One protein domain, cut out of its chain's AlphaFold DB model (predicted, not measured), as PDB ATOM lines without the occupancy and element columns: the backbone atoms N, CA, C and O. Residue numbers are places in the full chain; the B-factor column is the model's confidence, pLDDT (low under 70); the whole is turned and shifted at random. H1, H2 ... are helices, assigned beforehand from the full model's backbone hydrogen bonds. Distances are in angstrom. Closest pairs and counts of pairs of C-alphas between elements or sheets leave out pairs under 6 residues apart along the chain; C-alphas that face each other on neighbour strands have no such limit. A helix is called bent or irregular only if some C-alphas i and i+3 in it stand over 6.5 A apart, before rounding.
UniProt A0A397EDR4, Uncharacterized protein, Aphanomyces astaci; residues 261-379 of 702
ATOM      1  N   ASN A 261     -28.626 -33.780  21.546       81.25
ATOM      2  CA  ASN A 261     -30.019 -33.633  21.115       81.25
ATOM      3  C   ASN A 261     -31.019 -33.715  22.290       81.25
ATOM      4  O   ASN A 261     -32.012 -32.990  22.314       81.25
ATOM      5  N   LEU A 262     -30.758 -34.562  23.294       84.06
ATOM      6  CA  LEU A 262     -31.591 -34.650  24.497       84.06
ATOM      7  C   LEU A 262     -31.379 -33.464  25.445       84.06
ATOM      8  O   LEU A 262     -32.348 -33.008  26.041       84.06
ATOM      9  N   PHE A 263     -30.169 -32.907  25.550       83.81
ATOM     10  CA  PHE A 263     -29.923 -31.668  26.292       83.81
ATOM     11  C   PHE A 263     -30.690 -30.489  25.685       83.81
ATOM     12  O   PHE A 263     -31.267 -29.705  26.434       83.81
ATOM     13  N   GLN A 264     -30.775 -30.405  24.353       80.50
ATOM     14  CA  GLN A 264     -31.615 -29.417  23.675       80.50
ATOM     15  C   GLN A 264     -33.104 -29.622  24.014       80.50
ATOM     16  O   GLN A 264     -33.779 -28.674  24.405       80.50
ATOM     17  N   VAL A 265     -33.616 -30.858  23.942       78.50
ATOM     18  CA  VAL A 265     -35.005 -31.185  24.332       78.50
ATOM     19  C   VAL A 265     -35.291 -30.819  25.794       78.50
ATOM     20  O   VAL A 265     -36.309 -30.184  26.070       78.50
ATOM     21  N   LEU A 266     -34.390 -31.169  26.716       80.56
ATOM     22  CA  LEU A 266     -34.484 -30.860  28.146       80.56
ATOM     23  C   LEU A 266     -34.527 -29.349  28.403       80.56
ATOM     24  O   LEU A 266     -35.372 -28.884  29.166       80.56
ATOM     25  N   GLU A 267     -33.674 -28.567  27.736       81.56
ATOM     26  CA  GLU A 267     -33.688 -27.108  27.865       81.56
ATOM     27  C   GLU A 267     -35.021 -26.515  27.377       81.56
ATOM     28  O   GLU A 267     -35.624 -25.675  28.048       81.56
ATOM     29  N   LEU A 268     -35.527 -26.986  26.232       77.00
ATOM     30  CA  LEU A 268     -36.800 -26.523  25.677       77.00
ATOM     31  C   LEU A 268     -37.997 -26.901  26.563       77.00
ATOM     32  O   LEU A 268     -38.880 -26.065  26.771       77.00
ATOM     33  N   MET A 269     -38.008 -28.106  27.145       71.12
ATOM     34  CA  MET A 269     -39.014 -28.507  28.135       71.12
ATOM     35  C   MET A 269     -38.929 -27.644  29.404       71.12
ATOM     36  O   MET A 269     -39.952 -27.111  29.838       71.12
ATOM     37  N   GLY A 270     -37.730 -27.421  29.950       70.25
ATOM     38  CA  GLY A 270     -37.505 -26.580  31.132       70.25
ATOM     39  C   GLY A 270     -37.956 -25.125  30.945       70.25
ATOM     40  O   GLY A 270     -38.558 -24.541  31.845       70.25
ATOM     41  N   ARG A 271     -37.779 -24.556  29.742       67.44
ATOM     42  CA  ARG A 271     -38.288 -23.217  29.364       67.44
ATOM     43  C   ARG A 271     -39.827 -23.100  29.364       67.44
ATOM     44  O   ARG A 271     -40.337 -21.984  29.255       67.44
ATOM     45  N   VAL A 272     -40.572 -24.208  29.432       59.31
ATOM     46  CA  VAL A 272     -42.051 -24.232  29.498       59.31
ATOM     47  C   VAL A 272     -42.560 -24.770  30.839       59.31
ATOM     48  O   VAL A 272     -43.576 -24.291  31.336       59.31
ATOM     49  N   ALA A 273     -41.846 -25.704  31.467       56.69
ATOM     50  CA  ALA A 273     -42.172 -26.280  32.771       56.69
ATOM     51  C   ALA A 273     -41.797 -25.361  33.959       56.69
ATOM     52  O   ALA A 273     -41.297 -25.827  34.976       56.69
ATOM     53  N   SER A 274     -42.050 -24.051  33.861       50.91
ATOM     54  CA  SER A 274     -41.640 -23.023  34.837       50.91
ATOM     55  C   SER A 274     -42.441 -22.999  36.157       50.91
ATOM     56  O   SER A 274     -42.497 -21.977  36.840       50.91
ATOM     57  N   GLY A 275     -43.047 -24.128  36.532       48.50
ATOM     58  CA  GLY A 275     -43.647 -24.381  37.843       48.50
ATOM     59  C   GLY A 275     -42.989 -25.594  38.508       48.50
ATOM     60  O   GLY A 275     -42.515 -26.494  37.822       48.50
ATOM     61  N   GLU A 276     -42.990 -25.634  39.840       46.03
ATOM     62  CA  GLU A 276     -42.156 -26.491  40.716       46.03
ATOM     63  C   GLU A 276     -42.370 -28.026  40.613       46.03
ATOM     64  O   GLU A 276     -41.936 -28.776  41.482       46.03
ATOM     65  N   VAL A 277     -43.076 -28.518  39.591       46.66
ATOM     66  CA  VAL A 277     -43.741 -29.833  39.602       46.66
ATOM     67  C   VAL A 277     -42.941 -30.950  38.915       46.66
ATOM     68  O   VAL A 277     -43.019 -32.093  39.354       46.66
ATOM     69  N   ASN A 278     -42.168 -30.656  37.861       52.84
ATOM     70  CA  ASN A 278     -41.552 -31.690  37.014       52.84
ATOM     71  C   ASN A 278     -40.025 -31.562  36.929       52.84
ATOM     72  O   ASN A 278     -39.493 -30.771  36.154       52.84
ATOM     73  N   SER A 279     -39.315 -32.414  37.672       62.00
ATOM     74  CA  SER A 279     -37.851 -32.543  37.621       62.00
ATOM     75  C   SER A 279     -37.382 -33.334  36.386       62.00
ATOM     76  O   SER A 279     -36.781 -34.396  36.515       62.00
ATOM     77  N   LEU A 280     -37.670 -32.838  35.177       72.31
ATOM     78  CA  LEU A 280     -37.178 -33.382  33.899       72.31
ATOM     79  C   LEU A 280     -36.107 -32.457  33.302       72.31
ATOM     80  O   LEU A 280     -36.270 -31.928  32.207       72.31
ATOM     81  N   ASN A 281     -35.022 -32.246  34.053       78.50
ATOM     82  CA  ASN A 281     -33.971 -31.270  33.727       78.50
ATOM     83  C   ASN A 281     -32.612 -31.915  33.386       78.50
ATOM     84  O   ASN A 281     -31.646 -31.202  33.117       78.50
ATOM     85  N   SER A 282     -32.518 -33.248  33.416       85.44
ATOM     86  CA  SER A 282     -31.284 -34.005  33.179       85.44
ATOM     87  C   SER A 282     -31.574 -35.360  32.510       85.44
ATOM     88  O   SER A 282     -32.710 -35.844  32.526       85.44
ATOM     89  N   LEU A 283     -30.563 -35.994  31.918       84.75
ATOM     90  CA  LEU A 283     -30.675 -37.355  31.378       84.75
ATOM     91  C   LEU A 283     -30.988 -38.365  32.496       84.75
ATOM     92  O   LEU A 283     -31.824 -39.247  32.307       84.75
ATOM     93  N   VAL A 284     -30.375 -38.204  33.673       86.44
ATOM     94  CA  VAL A 284     -30.627 -39.020  34.877       86.44
ATOM     95  C   VAL A 284     -32.064 -38.849  35.385       86.44
ATOM     96  O   VAL A 284     -32.640 -39.786  35.936       86.44
ATOM     97  N   SER A 285     -32.690 -37.691  35.161       85.50
ATOM     98  CA  SER A 285     -34.130 -37.528  35.374       85.50
ATOM     99  C   SER A 285     -34.956 -38.327  34.365       85.50
ATOM    100  O   SER A 285     -35.883 -39.026  34.769       85.50
ATOM    101  N   LEU A 286     -34.629 -38.266  33.066       86.31
ATOM    102  CA  LEU A 286     -35.367 -38.990  32.018       86.31
ATOM    103  C   LEU A 286     -35.321 -40.514  32.203       86.31
ATOM    104  O   LEU A 286     -36.312 -41.181  31.931       86.31
ATOM    105  N   THR A 287     -34.211 -41.075  32.691       86.56
ATOM    106  CA  THR A 287     -34.096 -42.527  32.940       86.56
ATOM    107  C   THR A 287     -34.809 -43.009  34.202       86.56
ATOM    108  O   THR A 287     -35.026 -44.213  34.350       86.56
ATOM    109  N   ARG A 288     -35.158 -42.095  35.114       86.50
ATOM    110  CA  ARG A 288     -35.843 -42.382  36.387       86.50
ATOM    111  C   ARG A 288     -37.324 -41.978  36.382       86.50
ATOM    112  O   ARG A 288     -38.042 -42.316  37.320       86.50
ATOM    113  N   ALA A 289     -37.771 -41.244  35.366       85.69
ATOM    114  CA  ALA A 289     -39.148 -40.792  35.216       85.69
ATOM    115  C   ALA A 289     -40.065 -41.868  34.611       85.69
ATOM    116  O   ALA A 289     -39.627 -42.762  33.891       85.69
ATOM    117  N   ASP A 290     -41.365 -41.736  34.872       87.62
ATOM    118  CA  ASP A 290     -42.405 -42.501  34.183       87.62
ATOM    119  C   ASP A 290     -42.466 -42.074  32.695       87.62
ATOM    120  O   ASP A 290     -42.633 -40.877  32.424       87.62
ATOM    121  N   PRO A 291     -42.378 -43.002  31.721       90.00
ATOM    122  CA  PRO A 291     -42.614 -42.716  30.305       90.00
ATOM    123  C   PRO A 291     -43.889 -41.905  30.030       90.00
ATOM    124  O   PRO A 291     -43.868 -40.995  29.200       90.00
ATOM    125  N   ALA A 292     -44.978 -42.159  30.765       89.00
ATOM    126  CA  ALA A 292     -46.232 -41.425  30.623       89.00
ATOM    127  C   ALA A 292     -46.117 -39.954  31.068       89.00
ATOM    128  O   ALA A 292     -46.813 -39.093  30.527       89.00
ATOM    129  N   LEU A 293     -45.219 -39.637  32.009       86.06
ATOM    130  CA  LEU A 293     -44.920 -38.258  32.404       86.06
ATOM    131  C   LEU A 293     -44.115 -37.533  31.318       86.06
ATOM    132  O   LEU A 293     -44.423 -36.384  31.000       86.06
ATOM    133  N   ILE A 294     -43.132 -38.211  30.714       86.62
ATOM    134  CA  ILE A 294     -42.350 -37.670  29.590       86.62
ATOM    135  C   ILE A 294     -43.285 -37.371  28.408       86.62
ATOM    136  O   ILE A 294     -43.260 -36.263  27.871       86.62
ATOM    137  N   ASP A 295     -44.175 -38.306  28.055       88.25
ATOM    138  CA  ASP A 295     -45.191 -38.093  27.018       88.25
ATOM    139  C   ASP A 295     -46.184 -36.973  27.376       88.25
ATOM    140  O   ASP A 295     -46.545 -36.176  26.509       88.25
ATOM    141  N   CYS A 296     -46.586 -36.841  28.644       86.94
ATOM    142  CA  CYS A 296     -47.452 -35.749  29.092       86.94
ATOM    143  C   CYS A 296     -46.788 -34.371  28.901       86.94
ATOM    144  O   CYS A 296     -47.394 -33.471  28.317       86.94
ATOM    145  N   VAL A 297     -45.526 -34.213  29.322       83.81
ATOM    146  CA  VAL A 297     -44.761 -32.962  29.157       83.81
ATOM    147  C   VAL A 297     -44.498 -32.661  27.676       83.81
ATOM    148  O   VAL A 297     -44.671 -31.522  27.239       83.81
ATOM    149  N   ARG A 298     -44.174 -33.684  26.875       86.81
ATOM    150  CA  ARG A 298     -43.994 -33.604  25.415       86.81
ATOM    151  C   ARG A 298     -45.251 -33.093  24.700       86.81
ATOM    152  O   ARG A 298     -45.174 -32.143  23.920       86.81
ATOM    153  N   GLN A 299     -46.416 -33.669  25.004       86.69
ATOM    154  CA  GLN A 299     -47.697 -33.260  24.413       86.69
ATOM    155  C   GLN A 299     -48.160 -31.881  24.909       86.69
ATOM    156  O   GLN A 299     -48.705 -31.099  24.125       86.69
ATOM    157  N   ALA A 300     -47.898 -31.537  26.175       85.12
ATOM    158  CA  ALA A 300     -48.152 -30.198  26.704       85.12
ATOM    159  C   ALA A 300     -47.306 -29.130  25.986       85.12
ATOM    160  O   ALA A 300     -47.842 -28.092  25.598       85.12
ATOM    161  N   PHE A 301     -46.019 -29.402  25.735       84.81
ATOM    162  CA  PHE A 301     -45.127 -28.509  24.988       84.81
ATOM    163  C   PHE A 301     -45.611 -28.282  23.547       84.81
ATOM    164  O   PHE A 301     -45.770 -27.131  23.135       84.81
ATOM    165  N   ILE A 302     -45.927 -29.355  22.809       88.12
ATOM    166  CA  ILE A 302     -46.482 -29.272  21.443       88.12
ATOM    167  C   ILE A 302     -47.762 -28.432  21.422       88.12
ATOM    168  O   ILE A 302     -47.891 -27.513  20.609       88.12
ATOM    169  N   SER A 303     -48.683 -28.713  22.347       87.12
ATOM    170  CA  SER A 303     -49.976 -28.031  22.436       87.12
ATOM    171  C   SER A 303     -49.820 -26.539  22.741       87.12
ATOM    172  O   SER A 303     -50.458 -25.714  22.088       87.12
ATOM    173  N   ALA A 304     -48.944 -26.184  23.688       85.56
ATOM    174  CA  ALA A 304     -48.702 -24.807  24.121       85.56
ATOM    175  C   ALA A 304     -47.904 -23.964  23.108       85.56
ATOM    176  O   ALA A 304     -48.019 -22.740  23.108       85.56
ATOM    177  N   ARG A 305     -47.098 -24.600  22.246       86.25
ATOM    178  CA  ARG A 305     -46.327 -23.933  21.178       86.25
ATOM    179  C   ARG A 305     -46.986 -24.007  19.796       86.25
ATOM    180  O   ARG A 305     -46.471 -23.411  18.854       86.25
ATOM    181  N   HIS A 306     -48.110 -24.717  19.671       89.19
ATOM    182  CA  HIS A 306     -48.806 -24.989  18.404       89.19
ATOM    183  C   HIS A 306     -47.882 -25.587  17.325       89.19
ATOM    184  O   HIS A 306     -47.956 -25.231  16.142       89.19
ATOM    185  N   ILE A 307     -46.988 -26.480  17.758       89.31
ATOM    186  CA  ILE A 307     -46.054 -27.217  16.897       89.31
ATOM    187  C   ILE A 307     -46.840 -28.197  16.025       89.31
ATOM    188  O   ILE A 307     -47.791 -28.836  16.481       89.31
ATOM    189  N   SER A 308     -46.452 -28.305  14.758       90.75
ATOM    190  CA  SER A 308     -47.092 -29.211  13.811       90.75
ATOM    191  C   SER A 308     -46.788 -30.666  14.165       90.75
ATOM    192  O   SER A 308     -45.633 -31.074  14.249       90.75
ATOM    193  N   THR A 309     -47.831 -31.488  14.293       90.19
ATOM    194  CA  THR A 309     -47.713 -32.953  14.395       90.19
ATOM    195  C   THR A 309     -47.452 -33.626  13.040       90.19
ATOM    196  O   THR A 309     -47.412 -34.851  12.955       90.19
ATOM    197  N   THR A 310     -47.264 -32.841  11.973       92.06
ATOM    198  CA  THR A 310     -46.908 -33.322  10.632       92.06
ATOM    199  C   THR A 310     -45.542 -32.785  10.221       92.06
ATOM    200  O   THR A 310     -45.235 -31.613  10.453       92.06
ATOM    201  N   GLU A 311     -44.728 -33.632   9.594       91.94
ATOM    202  CA  GLU A 311     -43.394 -33.261   9.119       91.94
ATOM    203  C   GLU A 311     -43.490 -32.136   8.075       91.94
ATOM    204  O   GLU A 311     -44.253 -32.227   7.109       91.94
ATOM    205  N   GLN A 312     -42.724 -31.060   8.263       92.25
ATOM    206  CA  GLN A 312     -42.611 -29.979   7.287       92.25
ATOM    207  C   GLN A 312     -41.381 -30.188   6.403       92.25
ATOM    208  O   GLN A 312     -40.255 -30.290   6.879       92.25
ATOM    209  N   THR A 313     -41.602 -30.209   5.090       90.06
ATOM    210  CA  THR A 313     -40.556 -30.411   4.071       90.06
ATOM    211  C   THR A 313     -40.154 -29.124   3.344       90.06
ATOM    212  O   THR A 313     -39.160 -29.111   2.619       90.06
ATOM    213  N   VAL A 314     -40.910 -28.036   3.538       93.81
ATOM    214  CA  VAL A 314     -40.697 -26.714   2.924       93.81
ATOM    215  C   VAL A 314     -39.899 -25.829   3.877       93.81
ATOM    216  O   VAL A 314     -40.295 -25.679   5.031       93.81
ATOM    217  N   MET A 315     -38.816 -25.210   3.391       91.69
ATOM    218  CA  MET A 315     -37.873 -24.461   4.234       91.69
ATOM    219  C   MET A 315     -38.543 -23.349   5.050       91.69
ATOM    220  O   MET A 315     -38.348 -23.292   6.255       91.69
ATOM    221  N   GLU A 316     -39.406 -22.529   4.445       92.00
ATOM    222  CA  GLU A 316     -40.134 -21.458   5.151       92.00
ATOM    223  C   GLU A 316     -40.879 -21.985   6.393       92.00
ATOM    224  O   GLU A 316     -40.741 -21.438   7.484       92.00
ATOM    225  N   ARG A 317     -41.569 -23.126   6.263       92.00
ATOM    226  CA  ARG A 317     -42.293 -23.768   7.372       92.00
ATOM    227  C   ARG A 317     -41.370 -24.438   8.385       92.00
ATOM    228  O   ARG A 317     -41.693 -24.474   9.565       92.00
ATOM    229  N   ILE A 318     -40.226 -24.965   7.950       92.81
ATOM    230  CA  ILE A 318     -39.181 -25.482   8.847       92.81
ATOM    231  C   ILE A 318     -38.662 -24.347   9.745       92.81
ATOM    232  O   ILE A 318     -38.536 -24.529  10.954       92.81
ATOM    233  N   LEU A 319     -38.427 -23.158   9.179       91.69
ATOM    234  CA  LEU A 319     -37.998 -21.967   9.919       91.69
ATOM    235  C   LEU A 319     -39.095 -21.471  10.885       91.69
ATOM    236  O   LEU A 319     -38.785 -21.117  12.024       91.69
ATOM    237  N   GLU A 320     -40.371 -21.503  10.479       91.75
ATOM    238  CA  GLU A 320     -41.518 -21.215  11.358       91.75
ATOM    239  C   GLU A 320     -41.640 -22.215  12.523       91.75
ATOM    240  O   GLU A 320     -41.815 -21.802  13.670       91.75
ATOM    241  N   GLU A 321     -41.524 -23.523  12.273       91.81
ATOM    242  CA  GLU A 321     -41.579 -24.543  13.328       91.81
ATOM    243  C   GLU A 321     -40.384 -24.439  14.290       91.81
ATOM    244  O   GLU A 321     -40.574 -24.529  15.501       91.81
ATOM    245  N   LEU A 322     -39.166 -24.168  13.801       90.50
ATOM    246  CA  LEU A 322     -37.994 -23.911  14.654       90.50
ATOM    247  C   LEU A 322     -38.228 -22.743  15.627       90.50
ATOM    248  O   LEU A 322     -37.895 -22.851  16.810       90.50
ATOM    249  N   LEU A 323     -38.878 -21.668  15.169       89.81
ATOM    250  CA  LEU A 323     -39.270 -20.549  16.032       89.81
ATOM    251  C   LEU A 323     -40.298 -20.967  17.098       89.81
ATOM    252  O   LEU A 323     -40.207 -20.500  18.235       89.81
ATOM    253  N   LYS A 324     -41.226 -21.890  16.794       89.50
ATOM    254  CA  LYS A 324     -42.148 -22.474  17.793       89.50
ATOM    255  C   LYS A 324     -41.426 -23.352  18.816       89.50
ATOM    256  O   LYS A 324     -41.744 -23.275  20.003       89.50
ATOM    257  N   PHE A 325     -40.430 -24.128  18.381       85.94
ATOM    258  CA  PHE A 325     -39.512 -24.839  19.276       85.94
ATOM    259  C   PHE A 325     -38.666 -23.880  20.134       85.94
ATOM    260  O   PHE A 325     -38.154 -24.293  21.165       85.94
ATOM    261  N   GLY A 326     -38.547 -22.596  19.774       84.75
ATOM    262  CA  GLY A 326     -37.738 -21.615  20.504       84.75
ATOM    263  C   GLY A 326     -36.261 -21.603  20.096       84.75
ATOM    264  O   GLY A 326     -35.414 -21.148  20.871       84.75
ATOM    265  N   VAL A 327     -35.960 -22.096  18.892       85.75
ATOM    266  CA  VAL A 327     -34.664 -21.981  18.213       85.75
ATOM    267  C   VAL A 327     -34.732 -20.788  17.259       85.75
ATOM    268  O   VAL A 327     -35.665 -20.689  16.466       85.75
ATOM    269  N   ASN A 328     -33.757 -19.875  17.307       85.12
ATOM    270  CA  ASN A 328     -33.656 -18.808  16.308       85.12
ATOM    271  C   ASN A 328     -32.963 -19.361  15.047       85.12
ATOM    272  O   ASN A 328     -31.785 -19.706  15.129       85.12
ATOM    273  N   PRO A 329     -33.610 -19.411  13.869       82.75
ATOM    274  CA  PRO A 329     -32.955 -19.932  12.674       82.75
ATOM    275  C   PRO A 329     -31.756 -19.091  12.211       82.75
ATOM    276  O   PRO A 329     -30.876 -19.609  11.531       82.75
ATOM    277  N   GLN A 330     -31.677 -17.816  12.613       82.06
ATOM    278  CA  GLN A 330     -30.556 -16.924  12.290       82.06
ATOM    279  C   GLN A 330     -29.245 -17.303  12.999       82.06
ATOM    280  O   GLN A 330     -28.189 -16.824  12.595       82.06
ATOM    281  N   THR A 331     -29.289 -18.136  14.047       82.69
ATOM    282  CA  THR A 331     -28.082 -18.639  14.731       82.69
ATOM    283  C   THR A 331     -27.613 -19.993  14.195       82.69
ATOM    284  O   THR A 331     -26.661 -20.555  14.727       82.69
ATOM    285  N   LEU A 332     -28.272 -20.542  13.168       83.50
ATOM    286  CA  LEU A 332     -27.890 -21.800  12.525       83.50
ATOM    287  C   LEU A 332     -27.086 -21.517  11.250       83.50
ATOM    288  O   LEU A 332     -27.386 -20.584  10.506       83.50
ATOM    289  N   ALA A 333     -26.071 -22.343  10.975       78.00
ATOM    290  CA  ALA A 333     -25.169 -22.182   9.832       78.00
ATOM    291  C   ALA A 333     -25.809 -22.630   8.496       78.00
ATOM    292  O   ALA A 333     -25.337 -23.547   7.825       78.00
ATOM    293  N   GLY A 334     -26.901 -21.966   8.109       85.25
ATOM    294  CA  GLY A 334     -27.601 -22.162   6.840       85.25
ATOM    295  C   GLY A 334     -28.694 -23.238   6.846       85.25
ATOM    296  O   GLY A 334     -28.942 -23.935   7.831       85.25
ATOM    297  N   GLU A 335     -29.362 -23.362   5.698       86.69
ATOM    298  CA  GLU A 335     -30.574 -24.172   5.505       86.69
ATOM    299  C   GLU A 335     -30.412 -25.662   5.845       86.69
ATOM    300  O   GLU A 335     -31.351 -26.282   6.344       86.69
ATOM    301  N   SER A 336     -29.226 -26.244   5.621       88.38
ATOM    302  CA  SER A 336     -28.968 -27.652   5.953       88.38
ATOM    303  C   SER A 336     -29.038 -27.891   7.463       88.38
ATOM    304  O   SER A 336     -29.765 -28.776   7.907       88.38
ATOM    305  N   MET A 337     -28.365 -27.045   8.254       86.88
ATOM    306  CA  MET A 337     -28.391 -27.117   9.720       86.88
ATOM    307  C   MET A 337     -29.788 -26.827  10.276       86.88
ATOM    308  O   MET A 337     -30.205 -27.457  11.247       86.88
ATOM    309  N   ALA A 338     -30.538 -25.910   9.653       88.31
ATOM    310  CA  ALA A 338     -31.932 -25.648  10.010       88.31
ATOM    311  C   ALA A 338     -32.812 -26.891   9.800       88.31
ATOM    312  O   ALA A 338     -33.519 -27.309  10.718       88.31
ATOM    313  N   LYS A 339     -32.721 -27.532   8.628       90.62
ATOM    314  CA  LYS A 339     -33.465 -28.763   8.338       90.62
ATOM    315  C   LYS A 339     -33.086 -29.905   9.283       90.62
ATOM    316  O   LYS A 339     -33.979 -30.579   9.783       90.62
ATOM    317  N   GLU A 340     -31.800 -30.115   9.544       89.88
ATOM    318  CA  GLU A 340     -31.327 -31.173  10.445       89.88
ATOM    319  C   GLU A 340     -31.796 -30.950  11.891       89.88
ATOM    320  O   GLU A 340     -32.410 -31.838  12.484       89.88
ATOM    321  N   THR A 341     -31.619 -29.733  12.420       88.19
ATOM    322  CA  THR A 341     -32.098 -29.353  13.762       88.19
ATOM    323  C   THR A 341     -33.608 -29.567  13.888       88.19
ATOM    324  O   THR A 341     -34.075 -30.131  14.878       88.19
ATOM    325  N   TYR A 342     -34.381 -29.177  12.868       91.50
ATOM    326  CA  TYR A 342     -35.823 -29.412  12.837       91.50
ATOM    327  C   TYR A 342     -36.173 -30.902  12.825       91.50
ATOM    328  O   TYR A 342     -37.030 -31.314  13.599       91.50
ATOM    329  N   MET A 343     -35.515 -31.727  12.003       91.19
ATOM    330  CA  MET A 343     -35.818 -33.161  11.932       91.19
ATOM    331  C   MET A 343     -35.451 -33.899  13.226       91.19
ATOM    332  O   MET A 343     -36.201 -34.779  13.653       91.19
ATOM    333  N   ASN A 344     -34.369 -33.503  13.903       89.88
ATOM    334  CA  ASN A 344     -34.003 -34.040  15.216       89.88
ATOM    335  C   ASN A 344     -35.049 -33.663  16.282       89.88
ATOM    336  O   ASN A 344     -35.548 -34.539  16.995       89.88
ATOM    337  N   LEU A 345     -35.454 -32.388  16.342       90.25
ATOM    338  CA  LEU A 345     -36.488 -31.911  17.268       90.25
ATOM    339  C   LEU A 345     -37.868 -32.515  16.973       90.25
ATOM    340  O   LEU A 345     -38.541 -32.958  17.898       90.25
ATOM    341  N   PHE A 346     -38.280 -32.603  15.706       91.50
ATOM    342  CA  PHE A 346     -39.531 -33.244  15.293       91.50
ATOM    343  C   PHE A 346     -39.531 -34.740  15.633       91.50
ATOM    344  O   PHE A 346     -40.512 -35.253  16.170       91.50
ATOM    345  N   THR A 347     -38.415 -35.439  15.412       91.25
ATOM    346  CA  THR A 347     -38.278 -36.848  15.805       91.25
ATOM    347  C   THR A 347     -38.458 -37.014  17.315       91.25
ATOM    348  O   THR A 347     -39.266 -37.832  17.748       91.25
ATOM    349  N   LEU A 348     -37.754 -36.219  18.126       88.50
ATOM    350  CA  LEU A 348     -37.775 -36.346  19.586       88.50
ATOM    351  C   LEU A 348     -39.081 -35.858  20.227       88.50
ATOM    352  O   LEU A 348     -39.570 -36.497  21.153       88.50
ATOM    353  N   PHE A 349     -39.674 -34.763  19.745       85.94
ATOM    354  CA  PHE A 349     -40.923 -34.239  20.300       85.94
ATOM    355  C   PHE A 349     -42.178 -34.877  19.706       85.94
ATOM    356  O   PHE A 349     -43.150 -35.016  20.438       85.94
ATOM    357  N   VAL A 350     -42.217 -35.264  18.427       88.19
ATOM    358  CA  VAL A 350     -43.451 -35.751  17.772       88.19
ATOM    359  C   VAL A 350     -43.438 -37.268  17.588       88.19
ATOM    360  O   VAL A 350     -44.395 -37.927  17.999       88.19
ATOM    361  N   VAL A 351     -42.370 -37.823  17.006       91.31
ATOM    362  CA  VAL A 351     -42.326 -39.234  16.577       91.31
ATOM    363  C   VAL A 351     -42.090 -40.199  17.743       91.31
ATOM    364  O   VAL A 351     -42.776 -41.215  17.833       91.31
ATOM    365  N   LYS A 352     -41.140 -39.899  18.637       91.44
ATOM    366  CA  LYS A 352     -40.759 -40.794  19.742       91.44
ATOM    367  C   LYS A 352     -41.758 -40.786  20.901       91.44
ATOM    368  O   LYS A 352     -42.385 -39.769  21.191       91.44
ATOM    369  N   THR A 353     -41.873 -41.924  21.584       91.88
ATOM    370  CA  THR A 353     -42.588 -42.062  22.866       91.88
ATOM    371  C   THR A 353     -41.687 -41.674  24.040       91.88
ATOM    372  O   THR A 353     -40.461 -41.626  23.907       91.88
ATOM    373  N   GLY A 354     -42.271 -41.459  25.220       87.88
ATOM    374  CA  GLY A 354     -41.518 -41.246  26.457       87.88
ATOM    375  C   GLY A 354     -40.592 -42.415  26.805       87.88
ATOM    376  O   GLY A 354     -39.496 -42.197  27.317       87.88
ATOM    377  N   GLU A 355     -40.983 -43.643  26.453       91.75
ATOM    378  CA  GLU A 355     -40.183 -44.860  26.639       91.75
ATOM    379  C   GLU A 355     -38.938 -44.849  25.738       91.75
ATOM    380  O   GLU A 355     -37.821 -45.008  26.225       91.75
ATOM    381  N   GLU A 356     -39.092 -44.542  24.443       92.81
ATOM    382  CA  GLU A 356     -37.954 -44.420  23.520       92.81
ATOM    383  C   GLU A 356     -36.996 -43.273  23.884       92.81
ATOM    384  O   GLU A 356     -35.799 -43.351  23.583       92.81
ATOM    385  N   ILE A 357     -37.508 -42.206  24.508       90.38
ATOM    386  CA  ILE A 357     -36.718 -41.074  25.013       90.38
ATOM    387  C   ILE A 357     -35.937 -41.486  26.268       90.38
ATOM    388  O   ILE A 357     -34.736 -41.218  26.340       90.38
ATOM    389  N   ALA A 358     -36.566 -42.185  27.218       90.25
ATOM    390  CA  ALA A 358     -35.901 -42.716  28.407       90.25
ATOM    391  C   ALA A 358     -34.801 -43.732  28.040       90.25
ATOM    392  O   ALA A 358     -33.679 -43.645  28.544       90.25
ATOM    393  N   ASP A 359     -35.063 -44.635  27.092       91.56
ATOM    394  CA  ASP A 359     -34.067 -45.593  26.597       91.56
ATOM    395  C   ASP A 359     -32.959 -44.939  25.755       91.56
ATOM    396  O   ASP A 359     -31.851 -45.477  25.665       91.56
ATOM    397  N   LEU A 360     -33.205 -43.782  25.128       91.88
ATOM    398  CA  LEU A 360     -32.141 -42.973  24.523       91.88
ATOM    399  C   LEU A 360     -31.281 -42.306  25.602       91.88
ATOM    400  O   LEU A 360     -30.065 -42.475  25.575       91.88
ATOM    401  N   ALA A 361     -31.891 -41.658  26.599       90.75
ATOM    402  CA  ALA A 361     -31.179 -41.049  27.724       90.75
ATOM    403  C   ALA A 361     -30.307 -42.071  28.475       90.75
ATOM    404  O   ALA A 361     -29.169 -41.781  28.833       90.75
ATOM    405  N   LYS A 362     -30.800 -43.304  28.636       91.56
ATOM    406  CA  LYS A 362     -30.079 -44.422  29.259       91.56
ATOM    407  C   LYS A 362     -28.867 -44.875  28.448       91.56
ATOM    408  O   LYS A 362     -27.793 -45.067  29.013       91.56
ATOM    409  N   ARG A 363     -29.009 -45.017  27.125       92.38
ATOM    410  CA  ARG A 363     -27.886 -45.345  26.228       92.38
ATOM    411  C   ARG A 363     -26.862 -44.217  26.148       92.38
ATOM    412  O   ARG A 363     -25.673 -44.495  26.011       92.38
ATOM    413  N   ASP A 364     -27.298 -42.969  26.255       91.62
ATOM    414  CA  ASP A 364     -26.409 -41.811  26.217       91.62
ATOM    415  C   ASP A 364     -25.654 -41.655  27.541       91.62
ATOM    416  O   ASP A 364     -24.439 -41.508  27.503       91.62
ATOM    417  N   LEU A 365     -26.298 -41.840  28.699       91.19
ATOM    418  CA  LEU A 365     -25.614 -41.899  29.999       91.19
ATOM    419  C   LEU A 365     -24.573 -43.020  30.082       91.19
ATOM    420  O   LEU A 365     -23.485 -42.795  30.608       91.19
ATOM    421  N   ILE A 366     -24.867 -44.208  29.543       91.62
ATOM    422  CA  ILE A 366     -23.894 -45.312  29.487       91.62
ATOM    423  C   ILE A 366     -22.679 -44.924  28.628       91.62
ATOM    424  O   ILE A 366     -21.547 -45.165  29.041       91.62
ATOM    425  N   ARG A 367     -22.891 -44.273  27.474       92.19
ATOM    426  CA  ARG A 367     -21.802 -43.794  26.601       92.19
ATOM    427  C   ARG A 367     -21.004 -42.638  27.213       92.19
ATOM    428  O   ARG A 367     -19.783 -42.630  27.106       92.19
ATOM    429  N   ILE A 368     -21.672 -41.706  27.891       91.62
ATOM    430  CA  ILE A 368     -21.047 -40.622  28.661       91.62
ATOM    431  C   ILE A 368     -20.166 -41.202  29.771       91.62
ATOM    432  O   ILE A 368     -19.014 -40.793  29.919       91.62
ATOM    433  N   LYS A 369     -20.684 -42.178  30.528       91.00
ATOM    434  CA  LYS A 369     -19.935 -42.851  31.590       91.00
ATOM    435  C   LYS A 369     -18.697 -43.560  31.040       91.00
ATOM    436  O   LYS A 369     -17.610 -43.330  31.554       91.00
ATOM    437  N   ASP A 370     -18.844 -44.364  29.988       89.50
ATOM    438  CA  ASP A 370     -17.724 -45.065  29.348       89.50
ATOM    439  C   ASP A 370     -16.658 -44.079  28.826       89.50
ATOM    440  O   ASP A 370     -15.474 -44.238  29.113       89.50
ATOM    441  N   GLN A 371     -17.061 -42.985  28.164       88.94
ATOM    442  CA  GLN A 371     -16.127 -41.939  27.721       88.94
ATOM    443  C   GLN A 371     -15.406 -41.249  28.898       88.94
ATOM    444  O   GLN A 371     -14.237 -40.881  28.769       88.94
ATOM    445  N   MET A 372     -16.062 -41.096  30.054       87.12
ATOM    446  CA  MET A 372     -15.444 -40.526  31.257       87.12
ATOM    447  C   MET A 372     -14.494 -41.505  31.960       87.12
ATOM    448  O   MET A 372     -13.409 -41.099  32.376       87.12
ATOM    449  N   GLU A 373     -14.833 -42.794  32.021       87.81
ATOM    450  CA  GLU A 373     -13.950 -43.831  32.561       87.81
ATOM    451  C   GLU A 373     -12.692 -44.004  31.681       87.81
ATOM    452  O   GLU A 373     -11.590 -44.098  32.223       87.81
ATOM    453  N   ARG A 374     -12.804 -43.884  30.345       84.44
ATOM    454  CA  ARG A 374     -11.646 -43.792  29.422       84.44
ATOM    455  C   ARG A 374     -10.761 -42.562  29.661       84.44
ATOM    456  O   ARG A 374      -9.550 -42.640  29.487       84.44
ATOM    457  N   HIS A 375     -11.334 -41.434  30.091       80.81
ATOM    458  CA  HIS A 375     -10.584 -40.239  30.507       80.81
ATOM    459  C   HIS A 375     -10.013 -40.356  31.943       80.81
ATOM    460  O   HIS A 375      -9.410 -39.413  32.458       80.81
ATOM    461  N   GLY A 376     -10.182 -41.500  32.618       78.44
ATOM    462  CA  GLY A 376      -9.719 -41.699  33.993       78.44
ATOM    463  C   GLY A 376     -10.521 -40.896  35.024       78.44
ATOM    464  O   GLY A 376      -9.947 -40.393  35.995       78.44
ATOM    465  N   LEU A 377     -11.830 -40.730  34.801       80.81
ATOM    466  CA  LEU A 377     -12.764 -40.079  35.722       80.81
ATOM    467  C   LEU A 377     -13.925 -41.001  36.113       80.81
ATOM    468  O   LEU A 377     -14.894 -41.169  35.375       80.81
ATOM    469  N   TYR A 378     -13.871 -41.509  37.343       84.38
ATOM    470  CA  TYR A 378     -15.000 -42.169  37.997       84.38
ATOM    471  C   TYR A 378     -15.911 -41.116  38.641       84.38
ATOM    472  O   TYR A 378     -15.705 -40.716  39.785       84.38
ATOM    473  N   VAL A 379     -16.899 -40.627  37.884       83.56
ATOM    474  CA  VAL A 379     -17.837 -39.588  38.343       83.56
ATOM    475  C   VAL A 379     -19.135 -40.219  38.883       83.56
ATOM    476  O   VAL A 379     -19.707 -41.078  38.207       83.56
TER     477      VAL A 379
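What this domain is: This is residues 261 to 379 of the 702 residues of an uncharacterized protein of Aphanomyces astaci (UniProt A0A397EDR4). H5 and H6 make a wide V, joined at its corner by a tight link; H3 crosses that corner, and the short helix H1 sits in the middle, between the arms of the V. H4 packs on H5 at one end of the domain and the short H2 packs on H6, whose last residues, 371 to 374, stick out with residues 375 and 376. The printed part has 119 residues with six named helices, in the order H1 to H6, and no named strand; the class is all helix. The whole is compact, with a radius of gyration of the C-alphas of 15.4 A, and spans 46 by 32 by 23 A.

Where its parts are: H1 takes residues 261 to 270 and begins at C-alpha 261, (-30.019, -33.633, 21.115). H2 is residues 283 to 288. H3, residues 291 to 305, is 21.2 A long from first to last C-alpha. H4 is residues 315 to 325, 15.1 A long. H5, residues 335 to 351, measures 22.1 A; it is neither bent nor irregular, but only just: C-alphas 348 and 351 are 6.2 A apart. H6, residues 354 to 374, is the longest at 30.1 A and ends at C-alpha 374, (-11.646, -43.792, 29.422).

How they stand to each other: H1 touches H5, with residues 344 to 349 of H5 alone; the closest C-alphas, of Asn 261 and Asn 344, are 7.1 A apart. H1 and H3 only just touch, with 3 pairs of C-alphas within 8 A, the closest being Met 269 and Phe 301 at 6.9 A. H3 and H5 are the hub, touching three other helices each; they touch each other with residues 298 to 302 of H3 and 349 to 350 of H5 alone, at a steep tilt of 51 degrees, opposite ways, and their closest C-alphas, of Arg 298 and Phe 349, are 6.0 A apart. H4 touches H5 at a steep tilt of 53 degrees, the same way, with the C-alphas of Leu 322 and Tyr 342 closest at 6.2 A. H3 and H6 touch about perpendicular, at 74 degrees, with the C-alphas of Pro 291 and Gly 354 closest at 4.3 A. H2 touches H6, closest at the C-alphas of Thr 287 and Ala 358, 4.9 A. The helix packing is mostly crossed: of the 6 pairs of helices that touch, 0 are at a shallow tilt. H4 and H6 are apart. Every O i to N i+4 pair is within hydrogen-bond range in H1, H3, H4, H5 and H6; in H2 it is 1 of 2.

The domain as a whole: The two C-alphas farthest apart, of Glu 316 and Gly 376, are 46.5 A from each other. The printed part has no cut. The link from H1 to H2, residues 271 to 282, is long. The mean pLDDT of the printed part is 84.7, and residues 271 to 279 are under 70.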